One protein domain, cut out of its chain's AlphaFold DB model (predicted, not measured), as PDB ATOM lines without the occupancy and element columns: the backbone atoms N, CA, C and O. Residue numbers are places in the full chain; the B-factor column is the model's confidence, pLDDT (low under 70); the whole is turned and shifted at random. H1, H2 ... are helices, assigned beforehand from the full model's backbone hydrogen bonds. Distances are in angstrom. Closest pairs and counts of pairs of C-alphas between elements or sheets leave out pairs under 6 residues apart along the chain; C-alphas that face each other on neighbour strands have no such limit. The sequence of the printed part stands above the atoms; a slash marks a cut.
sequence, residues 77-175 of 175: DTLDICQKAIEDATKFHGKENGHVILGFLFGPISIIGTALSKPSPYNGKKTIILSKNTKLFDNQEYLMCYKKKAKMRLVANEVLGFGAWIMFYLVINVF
ATOM      1  N   ASP A  77       4.828 -83.521  -8.500       56.34
ATOM      2  CA  ASP A  77       4.345 -84.733  -7.815       56.34
ATOM      3  C   ASP A  77       5.269 -85.955  -7.975       56.34
ATOM      4  O   ASP A  77       5.444 -86.744  -7.052       56.34
ATOM      5  N   THR A  78       5.893 -86.116  -9.141       59.41
ATOM      6  CA  THR A  78       6.784 -87.249  -9.452       59.41
ATOM      7  C   THR A  78       8.142 -87.132  -8.741       59.41
ATOM      8  O   THR A  78       8.687 -88.124  -8.246       59.41
ATOM      9  N   LEU A  79       8.642 -85.899  -8.570       65.81
ATOM     10  CA  LEU A  79       9.834 -85.621  -7.762       65.81
ATOM     11  C   LEU A  79       9.593 -85.969  -6.283       65.81
ATOM     12  O   LEU A  79      10.430 -86.623  -5.660       65.81
ATOM     13  N   ASP A  80       8.426 -85.602  -5.746       83.19
ATOM     14  CA  ASP A  80       8.029 -85.911  -4.368       83.19
ATOM     15  C   ASP A  80       7.893 -87.429  -4.127       83.19
ATOM     16  O   ASP A  80       8.410 -87.963  -3.141       83.19
ATOM     17  N   ILE A  81       7.289 -88.171  -5.066       89.00
ATOM     18  CA  ILE A  81       7.174 -89.640  -4.985       89.00
ATOM     19  C   ILE A  81       8.557 -90.306  -4.993       89.00
ATOM     20  O   ILE A  81       8.826 -91.197  -4.178       89.00
ATOM     21  N   CYS A  82       9.444 -89.881  -5.894       90.50
ATOM     22  CA  CYS A  82      10.792 -90.432  -5.987       90.50
ATOM     23  C   CYS A  82      11.613 -90.136  -4.725       90.50
ATOM     24  O   CYS A  82      12.324 -91.014  -4.226       90.50
ATOM     25  N   GLN A  83      11.479 -88.933  -4.166       93.06
ATOM     26  CA  GLN A  83      12.142 -88.554  -2.923       93.06
ATOM     27  C   GLN A  83      11.671 -89.423  -1.747       93.06
ATOM     28  O   GLN A  83      12.506 -90.001  -1.048       93.06
ATOM     29  N   LYS A  84      10.356 -89.623  -1.592       92.62
ATOM     30  CA  LYS A  84       9.784 -90.539  -0.586       92.62
ATOM     31  C   LYS A  84      10.313 -91.967  -0.738       92.62
ATOM     32  O   LYS A  84      10.707 -92.591   0.246       92.62
ATOM     33  N   ALA A  85      10.394 -92.463  -1.972       94.19
ATOM     34  CA  ALA A  85      10.983 -93.766  -2.274       94.19
ATOM     35  C   ALA A  85      12.463 -93.864  -1.874       94.19
ATOM     36  O   ALA A  85      12.886 -94.879  -1.315       94.19
ATOM     37  N   ILE A  86      13.260 -92.828  -2.149       94.19
ATOM     38  CA  ILE A  86      14.679 -92.771  -1.774       94.19
ATOM     39  C   ILE A  86      14.833 -92.764  -0.253       94.19
ATOM     40  O   ILE A  86      15.702 -93.466   0.273       94.19
ATOM     41  N   GLU A  87      14.005 -92.005   0.461       94.25
ATOM     42  CA  GLU A  87      14.032 -91.950   1.922       94.25
ATOM     43  C   GLU A  87      13.703 -93.304   2.551       94.25
ATOM     44  O   GLU A  87      14.453 -93.774   3.410       94.25
ATOM     45  N   ASP A  88      12.652 -93.975   2.078       94.44
ATOM     46  CA  ASP A  88      12.273 -95.297   2.576       94.44
ATOM     47  C   ASP A  88      13.333 -96.354   2.243       94.44
ATOM     48  O   ASP A  88      13.694 -97.172   3.095       94.44
ATOM     49  N   ALA A  89      13.913 -96.299   1.040       94.38
ATOM     50  CA  ALA A  89      15.046 -97.145   0.668       94.38
ATOM     51  C   ALA A  89      16.296 -96.865   1.521       94.38
ATOM     52  O   ALA A  89      17.144 -97.738   1.699       94.38
ATOM     53  N   THR A  90      16.439 -95.654   2.053       92.31
ATOM     54  CA  THR A  90      17.594 -95.277   2.876       92.31
ATOM     55  C   THR A  90      17.397 -95.670   4.345       92.31
ATOM     56  O   THR A  90      18.303 -96.193   4.988       92.31
ATOM     57  N   LYS A  91      16.203 -95.460   4.900       91.56
ATOM     58  CA  LYS A  91      15.944 -95.673   6.335       91.56
ATOM     59  C   LYS A  91      15.520 -97.104   6.661       91.56
ATOM     60  O   LYS A  91      15.796 -97.612   7.758       91.56
ATOM     61  N   PHE A  92      14.812 -97.747   5.734       92.00
ATOM     62  CA  PHE A  92      14.077 -98.975   6.023       92.00
ATOM     63  C   PHE A  92      14.500-100.177   5.183       92.00
ATOM     64  O   PHE A  92      14.284-101.306   5.630       92.00
ATOM     65  N   HIS A  93      15.155 -99.974   4.033       88.81
ATOM     66  CA  HIS A  93      15.768-101.086   3.307       88.81
ATOM     67  C   HIS A  93      16.861-101.731   4.165       88.81
ATOM     68  O   HIS A  93      17.777-101.060   4.623       88.81
ATOM     69  N   GLY A  94      16.724-103.029   4.434       84.19
ATOM     70  CA  GLY A  94      17.622-103.757   5.327       84.19
ATOM     71  C   GLY A  94      18.773-104.464   4.609       84.19
ATOM     72  O   GLY A  94      18.983-104.297   3.413       84.19
ATOM     73  N   LYS A  95      19.450-105.341   5.365       82.19
ATOM     74  CA  LYS A  95      20.507-106.277   4.920       82.19
ATOM     75  C   LYS A  95      21.854-105.656   4.541       82.19
ATOM     76  O   LYS A  95      22.745-106.380   4.120       82.19
ATOM     77  N   GLU A  96      22.048-104.365   4.785       85.06
ATOM     78  CA  GLU A  96      23.277-103.630   4.453       85.06
ATOM     79  C   GLU A  96      24.572-104.308   4.921       85.06
ATOM     80  O   GLU A  96      25.469-104.513   4.106       85.06
ATOM     81  N   ASN A  97      24.646-104.715   6.192       89.62
ATOM     82  CA  ASN A  97      25.837-105.368   6.751       89.62
ATOM     83  C   ASN A  97      26.100-106.743   6.119       89.62
ATOM     84  O   ASN A  97      27.246-107.146   5.961       89.62
ATOM     85  N   GLY A  98      25.035-107.451   5.728       92.88
ATOM     86  CA  GLY A  98      25.158-108.732   5.036       92.88
ATOM     87  C   GLY A  98      25.853-108.574   3.687       92.88
ATOM     88  O   GLY A  98      26.675-109.405   3.326       92.88
ATOM     89  N   HIS A  99      25.594-107.472   2.983       95.69
ATOM     90  CA  HIS A  99      26.229-107.173   1.703       95.69
ATOM     91  C   HIS A  99      27.710-106.795   1.843       95.69
ATOM     92  O   HIS A  99      28.507-107.174   0.995       95.69
ATOM     93  N   VAL A 100      28.130-106.184   2.957       96.38
ATOM     94  CA  VAL A 100      29.569-106.027   3.248       96.38
ATOM     95  C   VAL A 100      30.251-107.392   3.383       96.38
ATOM     96  O   VAL A 100      31.282-107.636   2.764       96.38
ATOM     97  N   ILE A 101      29.653-108.315   4.142       96.94
ATOM     98  CA  ILE A 101      30.202-109.667   4.333       96.94
ATOM     99  C   ILE A 101      30.223-110.441   3.008       96.94
ATOM    100  O   ILE A 101      31.215-111.097   2.695       96.94
ATOM    101  N   LEU A 102      29.160-110.342   2.204       96.25
ATOM    102  CA  LEU A 102      29.105-110.959   0.876       96.25
ATOM    103  C   LEU A 102      30.205-110.419  -0.042       96.25
ATOM    104  O   LEU A 102      30.884-111.207  -0.695       96.25
ATOM    105  N   GLY A 103      30.420-109.104  -0.036       96.50
ATOM    106  CA  GLY A 103      31.515-108.465  -0.758       96.50
ATOM    107  C   GLY A 103      32.884-108.971  -0.324       96.50
ATOM    108  O   GLY A 103      33.721-109.285  -1.164       96.50
ATOM    109  N   PHE A 104      33.101-109.108   0.983       97.38
ATOM    110  CA  PHE A 104      34.359-109.610   1.532       97.38
ATOM    111  C   PHE A 104      34.631-111.069   1.144       97.38
ATOM    112  O   PHE A 104      35.751-111.408   0.781       97.38
ATOM    113  N   LEU A 105      33.618-111.938   1.201       97.19
ATOM    114  CA  LEU A 105      33.788-113.374   0.956       97.19
ATOM    115  C   LEU A 105      33.769-113.754  -0.530       97.19
ATOM    116  O   LEU A 105      34.481-114.667  -0.937       97.19
ATOM    117  N   PHE A 106      32.939-113.086  -1.335       96.62
ATOM    118  CA  PHE A 106      32.659-113.478  -2.721       96.62
ATOM    119  C   PHE A 106      33.062-112.417  -3.754       96.62
ATOM    120  O   PHE A 106      32.971-112.667  -4.960       96.62
ATOM    121  N   GLY A 107      33.491-111.233  -3.310       94.81
ATOM    122  CA  GLY A 107      34.056-110.201  -4.170       94.81
ATOM    123  C   GLY A 107      33.144-109.820  -5.345       94.81
ATOM    124  O   GLY A 107      31.934-109.646  -5.153       94.81
ATOM    125  N   PRO A 108      33.681-109.727  -6.577       94.88
ATOM    126  CA  PRO A 108      32.927-109.319  -7.766       94.88
ATOM    127  C   PRO A 108      31.678-110.157  -8.066       94.88
ATOM    128  O   PRO A 108      30.715-109.637  -8.628       94.88
ATOM    129  N   ILE A 109      31.657-111.437  -7.676       96.19
ATOM    130  CA  ILE A 109      30.511-112.325  -7.924       96.19
ATOM    131  C   ILE A 109      29.277-111.829  -7.157       96.19
ATOM    132  O   ILE A 109      28.180-111.792  -7.718       96.19
ATOM    133  N   SER A 110      29.457-111.387  -5.906       95.88
ATOM    134  CA  SER A 110      28.364-110.814  -5.105       95.88
ATOM    135  C   SER A 110      27.805-109.536  -5.735       95.88
ATOM    136  O   SER A 110      26.592-109.425  -5.908       95.88
ATOM    137  N   ILE A 111      28.690-108.651  -6.208       94.94
ATOM    138  CA  ILE A 111      28.342-107.384  -6.866       94.94
ATOM    139  C   ILE A 111      27.454-107.623  -8.089       94.94
ATOM    140  O   ILE A 111      26.419-106.972  -8.249       94.94
ATOM    141  N   ILE A 112      27.828-108.575  -8.950       94.88
ATOM    142  CA  ILE A 112      27.042-108.923 -10.143       94.88
ATOM    143  C   ILE A 112      25.681-109.499  -9.734       94.88
ATOM    144  O   ILE A 112      24.648-109.077 -10.263       94.88
ATOM    145  N   GLY A 113      25.655-110.415  -8.762       93.69
ATOM    146  CA  GLY A 113      24.412-110.998  -8.251       93.69
ATOM    147  C   GLY A 113      23.446-109.935  -7.721       93.69
ATOM    148  O   GLY A 113      22.266-109.902  -8.086       93.69
ATOM    149  N   THR A 114      23.954-108.993  -6.930       94.06
ATOM    150  CA  THR A 114      23.165-107.887  -6.381       94.06
ATOM    151  C   THR A 114      22.760-106.880  -7.455       94.06
ATOM    152  O   THR A 114      21.627-106.385  -7.430       94.06
ATOM    153  N   ALA A 115      23.597-106.624  -8.464       92.19
ATOM    154  CA  ALA A 115      23.249-105.764  -9.596       92.19
ATOM    155  C   ALA A 115      22.068-106.316 -10.417       92.19
ATOM    156  O   ALA A 115      21.241-105.537 -10.907       92.19
ATOM    157  N   LEU A 116      21.929-107.641 -10.510       92.06
ATOM    158  CA  LEU A 116      20.805-108.308 -11.181       92.06
ATOM    159  C   LEU A 116      19.561-108.452 -10.290       92.06
ATOM    160  O   LEU A 116      18.463-108.716 -10.789       92.06
ATOM    161  N   SER A 117      19.692-108.216  -8.983       91.06
ATOM    162  CA  SER A 117      18.577-108.319  -8.045       91.06
ATOM    163  C   SER A 117      17.463-107.301  -8.330       91.06
ATOM    164  O   SER A 117      17.667-106.212  -8.889       91.06
ATOM    165  N   LYS A 118      16.240-107.659  -7.926       90.75
ATOM    166  CA  LYS A 118      15.041-106.817  -8.034       90.75
ATOM    167  C   LYS A 118      14.522-106.503  -6.626       90.75
ATOM    168  O   LYS A 118      13.583-107.155  -6.172       90.75
ATOM    169  N   PRO A 119      15.140-105.548  -5.904       90.38
ATOM    170  CA  PRO A 119      14.679-105.174  -4.573       90.38
ATOM    171  C   PRO A 119      13.223-104.691  -4.616       90.38
ATOM    172  O   PRO A 119      12.766-104.106  -5.594       90.38
ATOM    173  N   SER A 120      12.480-104.955  -3.549       91.62
ATOM    174  CA  SER A 120      11.076-104.567  -3.426       91.62
ATOM    175  C   SER A 120      10.826-104.036  -2.019       91.62
ATOM    176  O   SER A 120      11.399-104.587  -1.069       91.62
ATOM    177  N   PRO A 121      10.002-102.988  -1.849       91.75
ATOM    178  CA  PRO A 121       9.609-102.527  -0.524       91.75
ATOM    179  C   PRO A 121       8.823-103.603   0.246       91.75
ATOM    180  O   PRO A 121       8.958-103.682   1.464       91.75
ATOM    181  N   TYR A 122       8.138-104.517  -0.452       90.94
ATOM    182  CA  TYR A 122       7.428-105.656   0.144       90.94
ATOM    183  C   TYR A 122       8.345-106.742   0.726       90.94
ATOM    184  O   TYR A 122       7.941-107.514   1.589       90.94
ATOM    185  N   ASN A 123       9.607-106.812   0.296       86.62
ATOM    186  CA  ASN A 123      10.525-107.846   0.784       86.62
ATOM    187  C   ASN A 123      11.187-107.455   2.118       86.62
ATOM    188  O   ASN A 123      11.854-108.276   2.751       86.62
ATOM    189  N   GLY A 124      11.052-106.193   2.539       82.25
ATOM    190  CA  GLY A 124      11.642-105.671   3.766       82.25
ATOM    191  C   GLY A 124      10.616-105.588   4.888       82.25
ATOM    192  O   GLY A 124       9.777-104.695   4.871       82.25
ATOM    193  N   LYS A 125      10.740-106.439   5.920       84.56
ATOM    194  CA  LYS A 125       9.892-106.364   7.131       84.56
ATOM    195  C   LYS A 125       9.877-104.949   7.726       84.56
ATOM    196  O   LYS A 125       8.822-104.415   8.040       84.56
ATOM    197  N   LYS A 126      11.056-104.323   7.820       87.38
ATOM    198  CA  LYS A 126      11.217-102.956   8.332       87.38
ATOM    199  C   LYS A 126      10.541-101.919   7.427       87.38
ATOM    200  O   LYS A 126       9.859-101.042   7.937       87.38
ATOM    201  N   THR A 127      10.688-102.044   6.107       88.75
ATOM    202  CA  THR A 127      10.044-101.149   5.133       88.75
ATOM    203  C   THR A 127       8.524-101.218   5.213       88.75
ATOM    204  O   THR A 127       7.893-100.171   5.258       88.75
ATOM    205  N   ILE A 128       7.937-102.414   5.301       89.69
ATOM    206  CA  ILE A 128       6.477-102.575   5.404       89.69
ATOM    207  C   ILE A 128       5.930-101.953   6.692       89.69
ATOM    208  O   ILE A 128       4.902-101.287   6.658       89.69
ATOM    209  N   ILE A 129       6.601-102.179   7.823       89.38
ATOM    210  CA  ILE A 129       6.082-101.772   9.136       89.38
ATOM    211  C   ILE A 129       6.286-100.271   9.385       89.38
ATOM    212  O   ILE A 129       5.450 -99.640  10.024       89.38
ATOM    213  N   LEU A 130       7.400 -99.695   8.917       91.69
ATOM    214  CA  LEU A 130       7.804 -98.332   9.282       91.69
ATOM    215  C   LEU A 130       7.568 -97.281   8.192       91.69
ATOM    216  O   LEU A 130       7.577 -96.088   8.502       91.69
ATOM    217  N   SER A 131       7.380 -97.682   6.932       91.00
ATOM    218  CA  SER A 131       7.100 -96.723   5.863       91.00
ATOM    219  C   SER A 131       5.729 -96.082   6.062       91.00
ATOM    220  O   SER A 131       4.717 -96.759   6.229       91.00
ATOM    221  N   LYS A 132       5.679 -94.753   5.968       91.62
ATOM    222  CA  LYS A 132       4.418 -93.997   5.908       91.62
ATOM    223  C   LYS A 132       3.826 -93.958   4.492       91.62
ATOM    224  O   LYS A 132       2.719 -93.462   4.303       91.62
ATOM    225  N   ASN A 133       4.553 -94.484   3.506       91.06
ATOM    226  CA  ASN A 133       4.263 -94.383   2.079       91.06
ATOM    227  C   ASN A 133       3.805 -95.720   1.476       91.06
ATOM    228  O   ASN A 133       3.913 -95.907   0.267       91.06
ATOM    229  N   THR A 134       3.289 -96.653   2.280       89.88
ATOM    230  CA  THR A 134       2.873 -97.996   1.820       89.88
ATOM    231  C   THR A 134       1.880 -97.955   0.658       89.88
ATOM    232  O   THR A 134       1.966 -98.775  -0.249       89.88
ATOM    233  N   LYS A 135       1.003 -96.943   0.613       90.19
ATOM    234  CA  LYS A 135       0.065 -96.704  -0.501       90.19
ATOM    235  C   LYS A 135       0.750 -96.436  -1.847       90.19
ATOM    236  O   LYS A 135       0.119 -96.574  -2.887       90.19
ATOM    237  N   LEU A 136       2.019 -96.026  -1.836       90.81
ATOM    238  CA  LEU A 136       2.813 -95.754  -3.033       90.81
ATOM    239  C   LEU A 136       3.602 -96.983  -3.505       90.81
ATOM    240  O   LEU A 136       4.271 -96.901  -4.527       90.81
ATOM    241  N   PHE A 137       3.548 -98.124  -2.809       93.31
ATOM    242  CA  PHE A 137       4.388 -99.278  -3.155       93.31
ATOM    243  C   PHE A 137       4.034 -99.915  -4.500       93.31
ATOM    244  O   PHE A 137       4.902-100.547  -5.096       93.31
ATOM    245  N   ASP A 138       2.820 -99.706  -5.002       91.31
ATOM    246  CA  ASP A 138       2.409-100.161  -6.335       91.31
ATOM    247  C   ASP A 138       2.621 -99.091  -7.416       91.31
ATOM    248  O   ASP A 138       2.488 -99.365  -8.609       91.31
ATOM    249  N   ASN A 139       3.000 -97.868  -7.027       91.31
ATOM    250  CA  ASN A 139       3.325 -96.815  -7.978       91.31
ATOM    251  C   ASN A 139       4.647 -97.151  -8.695       91.31
ATOM    252  O   ASN A 139       5.686 -97.387  -8.071       91.31
ATOM    253  N   GLN A 140       4.617 -97.156 -10.031       89.75
ATOM    254  CA  GLN A 140       5.761 -97.548 -10.855       89.75
ATOM    255  C   GLN A 140       6.987 -96.646 -10.645       89.75
ATOM    256  O   GLN A 140       8.118 -97.139 -10.629       89.75
ATOM    257  N   GLU A 141       6.781 -95.345 -10.455       90.19
ATOM    258  CA  GLU A 141       7.869 -94.400 -10.221       90.19
ATOM    259  C   GLU A 141       8.484 -94.574  -8.834       90.19
ATOM    260  O   GLU A 141       9.711 -94.658  -8.709       90.19
ATOM    261  N   TYR A 142       7.642 -94.732  -7.810       92.62
ATOM    262  CA  TYR A 142       8.092 -95.070  -6.463       92.62
ATOM    263  C   TYR A 142       8.976 -96.325  -6.493       92.62
ATOM    264  O   TYR A 142      10.107 -96.322  -6.000       92.62
ATOM    265  N   LEU A 143       8.499 -97.393  -7.143       93.31
ATOM    266  CA  LEU A 143       9.233 -98.651  -7.269       93.31
ATOM    267  C   LEU A 143      10.558 -98.484  -8.011       93.31
ATOM    268  O   LEU A 143      11.550 -99.093  -7.608       93.31
ATOM    269  N   MET A 144      10.594 -97.690  -9.079       92.81
ATOM    270  CA  MET A 144      11.809 -97.432  -9.849       92.81
ATOM    271  C   MET A 144      12.868 -96.723  -8.993       92.81
ATOM    272  O   MET A 144      14.008 -97.195  -8.910       92.81
ATOM    273  N   CYS A 145      12.488 -95.640  -8.311       92.56
ATOM    274  CA  CYS A 145      13.392 -94.875  -7.455       92.56
ATOM    275  C   CYS A 145      13.860 -95.683  -6.239       92.56
ATOM    276  O   CYS A 145      15.061 -95.735  -5.954       92.56
ATOM    277  N   TYR A 146      12.941 -96.401  -5.586       94.56
ATOM    278  CA  TYR A 146      13.256 -97.273  -4.455       94.56
ATOM    279  C   TYR A 146      14.242 -98.365  -4.876       94.56
ATOM    280  O   TYR A 146      15.275 -98.555  -4.233       94.56
ATOM    281  N   LYS A 147      13.971 -99.055  -5.997       94.25
ATOM    282  CA  LYS A 147      14.835-100.122  -6.523       94.25
ATOM    283  C   LYS A 147      16.238 -99.628  -6.813       94.25
ATOM    284  O   LYS A 147      17.206-100.281  -6.423       94.25
ATOM    285  N   LYS A 148      16.339 -98.485  -7.494       93.25
ATOM    286  CA  LYS A 148      17.614 -97.861  -7.852       93.25
ATOM    287  C   LYS A 148      18.430 -97.550  -6.598       93.25
ATOM    288  O   LYS A 148      19.588 -97.960  -6.519       93.25
ATOM    289  N   LYS A 149      17.825 -96.890  -5.604       94.25
ATOM    290  CA  LYS A 149      18.520 -96.506  -4.367       94.25
ATOM    291  C   LYS A 149      18.910 -97.713  -3.516       94.25
ATOM    292  O   LYS A 149      20.056 -97.790  -3.079       94.25
ATOM    293  N   ALA A 150      17.987 -98.654  -3.315       94.75
ATOM    294  CA  ALA A 150      18.228 -99.875  -2.554       94.75
ATOM    295  C   ALA A 150      19.393-100.673  -3.151       94.75
ATOM    296  O   ALA A 150      20.382-100.922  -2.470       94.75
ATOM    297  N   LYS A 151      19.332-100.974  -4.455       94.44
ATOM    298  CA  LYS A 151      20.385-101.706  -5.169       94.44
ATOM    299  C   LYS A 151      21.741-101.016  -5.068       94.44
ATOM    300  O   LYS A 151      22.725-101.668  -4.744       94.44
ATOM    301  N   MET A 152      21.786 -99.708  -5.322       93.31
ATOM    302  CA  MET A 152      23.030 -98.939  -5.276       93.31
ATOM    303  C   MET A 152      23.712 -99.039  -3.907       93.31
ATOM    304  O   MET A 152      24.925 -99.199  -3.855       93.31
ATOM    305  N   ARG A 153      22.950 -98.991  -2.806       93.81
ATOM    306  CA  ARG A 153      23.515 -99.140  -1.455       93.81
ATOM    307  C   ARG A 153      24.061-100.539  -1.196       93.81
ATOM    308  O   ARG A 153      25.148-100.659  -0.647       93.81
ATOM    309  N   LEU A 154      23.335-101.579  -1.603       94.69
ATOM    310  CA  LEU A 154      23.798-102.956  -1.428       94.69
ATOM    311  C   LEU A 154      25.091-103.216  -2.215       94.69
ATOM    312  O   LEU A 154      26.052-103.725  -1.648       94.69
ATOM    313  N   VAL A 155      25.146-102.767  -3.474       95.75
ATOM    314  CA  VAL A 155      26.355-102.848  -4.311       95.75
ATOM    315  C   VAL A 155      27.511-102.057  -3.695       95.75
ATOM    316  O   VAL A 155      28.626-102.561  -3.635       95.75
ATOM    317  N   ALA A 156      27.265-100.836  -3.209       95.56
ATOM    318  CA  ALA A 156      28.306-100.034  -2.567       95.56
ATOM    319  C   ALA A 156      28.902-100.752  -1.343       95.56
ATOM    320  O   ALA A 156      30.117-100.770  -1.171       95.56
ATOM    321  N   ASN A 157      28.064-101.401  -0.535       96.25
ATOM    322  CA  ASN A 157      28.517-102.180   0.615       96.25
ATOM    323  C   ASN A 157      29.326-103.419   0.211       96.25
ATOM    324  O   ASN A 157      30.329-103.717   0.853       96.25
ATOM    325  N   GLU A 158      28.943-104.119  -0.856       97.19
ATOM    326  CA  GLU A 158      29.740-105.231  -1.394       97.19
ATOM    327  C   GLU A 158      31.096-104.765  -1.920       97.19
ATOM    328  O   GLU A 158      32.109-105.409  -1.662       97.19
ATOM    329  N   VAL A 159      31.143-103.618  -2.602       97.12
ATOM    330  CA  VAL A 159      32.404-103.007  -3.045       97.12
ATOM    331  C   VAL A 159      33.299-102.684  -1.847       97.12
ATOM    332  O   VAL A 159      34.492-102.978  -1.888       97.12
ATOM    333  N   LEU A 160      32.736-102.140  -0.762       97.06
ATOM    334  CA  LEU A 160      33.481-101.900   0.478       97.06
ATOM    335  C   LEU A 160      34.016-103.202   1.083       97.06
ATOM    336  O   LEU A 160      35.185-103.267   1.457       97.06
ATOM    337  N   GLY A 161      33.186-104.246   1.145       96.88
ATOM    338  CA  GLY A 161      33.594-105.568   1.619       96.88
ATOM    339  C   GLY A 161      34.728-106.165   0.791       96.88
ATOM    340  O   GLY A 161      35.727-106.626   1.339       96.88
ATOM    341  N   PHE A 162      34.613-106.099  -0.535       97.56
ATOM    342  CA  PHE A 162      35.642-106.582  -1.449       97.56
ATOM    343  C   PHE A 162      36.949-105.794  -1.303       97.56
ATOM    344  O   PHE A 162      38.024-106.386  -1.224       97.56
ATOM    345  N   GLY A 163      36.865-104.466  -1.189       97.00
ATOM    346  CA  GLY A 163      38.023-103.618  -0.907       97.00
ATOM    347  C   GLY A 163      38.710-103.988   0.411       97.00
ATOM    348  O   GLY A 163      39.936-104.079   0.462       97.00
ATOM    349  N   ALA A 164      37.933-104.285   1.457       96.56
ATOM    350  CA  ALA A 164      38.469-104.759   2.731       96.56
ATOM    351  C   ALA A 164      39.178-106.120   2.600       96.56
ATOM    352  O   ALA A 164      40.218-106.320   3.226       96.56
ATOM    353  N   TRP A 165      38.673-107.031   1.762       96.00
ATOM    354  CA  TRP A 165      39.338-108.307   1.479       96.00
ATOM    355  C   TRP A 165      40.680-108.122   0.763       96.00
ATOM    356  O   TRP A 165      41.668-108.736   1.157       96.00
ATOM    357  N   ILE A 166      40.746-107.230  -0.233       95.25
ATOM    358  CA  ILE A 166      42.008-106.897  -0.917       95.25
ATOM    359  C   ILE A 166      43.026-106.362   0.093       95.25
ATOM    360  O   ILE A 166      44.166-106.821   0.121       95.25
ATOM    361  N   MET A 167      42.614-105.425   0.952       95.06
ATOM    362  CA  MET A 167      43.487-104.877   1.992       95.06
ATOM    363  C   MET A 167      43.973-105.958   2.959       95.06
ATOM    364  O   MET A 167      45.163-106.015   3.259       95.06
ATOM    365  N   PHE A 168      43.081-106.843   3.408       93.75
ATOM    366  CA  PHE A 168      43.430-107.974   4.267       93.75
ATOM    367  C   PHE A 168      44.452-108.909   3.604       93.75
ATOM    368  O   PHE A 168      45.453-109.269   4.223       93.75
ATOM    369  N   TYR A 169      44.247-109.246   2.327       92.69
ATOM    370  CA  TYR A 169      45.178-110.063   1.554       92.69
ATOM    371  C   TYR A 169      46.555-109.398   1.431       92.69
ATOM    372  O   TYR A 169      47.570-110.055   1.655       92.69
ATOM    373  N   LEU A 170      46.605-108.099   1.126       94.25
ATOM    374  CA  LEU A 170      47.864-107.358   1.028       94.25
ATOM    375  C   LEU A 170      48.615-107.334   2.360       94.25
ATOM    376  O   LEU A 170      49.809-107.596   2.373       94.25
ATOM    377  N   VAL A 171      47.931-107.088   3.480       95.38
ATOM    378  CA  VAL A 171      48.575-107.080   4.804       95.38
ATOM    379  C   VAL A 171      49.194-108.440   5.135       95.38
ATOM    380  O   VAL A 171      50.307-108.474   5.637       95.38
ATOM    381  N   ILE A 172      48.526-109.549   4.811       94.06
ATOM    382  CA  ILE A 172      49.027-110.903   5.115       94.06
ATOM    383  C   ILE A 172      50.159-111.361   4.186       94.06
ATOM    384  O   ILE A 172      50.913-112.253   4.551       94.06
ATOM    385  N   ASN A 173      50.246-110.823   2.967       82.69
ATOM    386  CA  ASN A 173      51.240-111.266   1.979       82.69
ATOM    387  C   ASN A 173      52.421-110.295   1.815       82.69
ATOM    388  O   ASN A 173      53.398-110.640   1.153       82.69
ATOM    389  N   VAL A 174      52.320-109.076   2.351       82.25
ATOM    390  CA  VAL A 174      53.398-108.072   2.346       82.25
ATOM    391  C   VAL A 174      54.178-108.071   3.666       82.25
ATOM    392  O   VAL A 174      55.371-107.763   3.643       82.25
ATOM    393  N   PHE A 175      53.534-108.422   4.782       57.50
ATOM    394  CA  PHE A 175      54.185-108.708   6.067       57.50
ATOM    395  C   PHE A 175      54.346-110.216   6.262       57.50
ATOM    396  O   PHE A 175      55.350-110.608   6.897       57.50
TER     397      PHE A 175
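Overview. This is residues 77 to 175 of the 175 residues of an uncharacterized protein of Bacteroidetes bacterium GWA2_31_9 (UniProt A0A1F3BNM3). One long helix, H5, makes the length of a rod; H1 packs on its first part, H2 and H3 on its middle, and residues 169 to 175 stick out. Small H4 is near H1. The printed part has 99 residues with five named helices, H1 to H5 in order, all helix; it is loose, radius of gyration of the C-alphas 15.9 A, spans 56 by 21 by 18 A.

Arrangement. H1, residues 77 to 91, touches residues 141 to 150 of H5, residues 140 to 174, the same way at a steep tilt of 36 degrees, only just beyond shallow; closest C-alphas, Ala 85 and Tyr 146, 4.7 A. H2, residues 96 to 106, touches residues 153 to 165 of H5 (C-alphas of Gly 103 and Glu 158, 3.7 A). H3, residues 108 to 116, runs opposite ways to H5 at 1 degrees, a shallow tilt. H4, residues 125 to 130, is close but not clearly touching H1. Every O i to N i+4 pair in H1 to H5 is within hydrogen-bond range.

Along the chain. H1 begins at (4.345, -84.733, -7.815); H5, 50.5 A long, ends at (53.398, -108.072, 2.346).

Size, cuts and confidence. No cut, no long link; pLDDT is under 70 at residues 77 to 79 and 175.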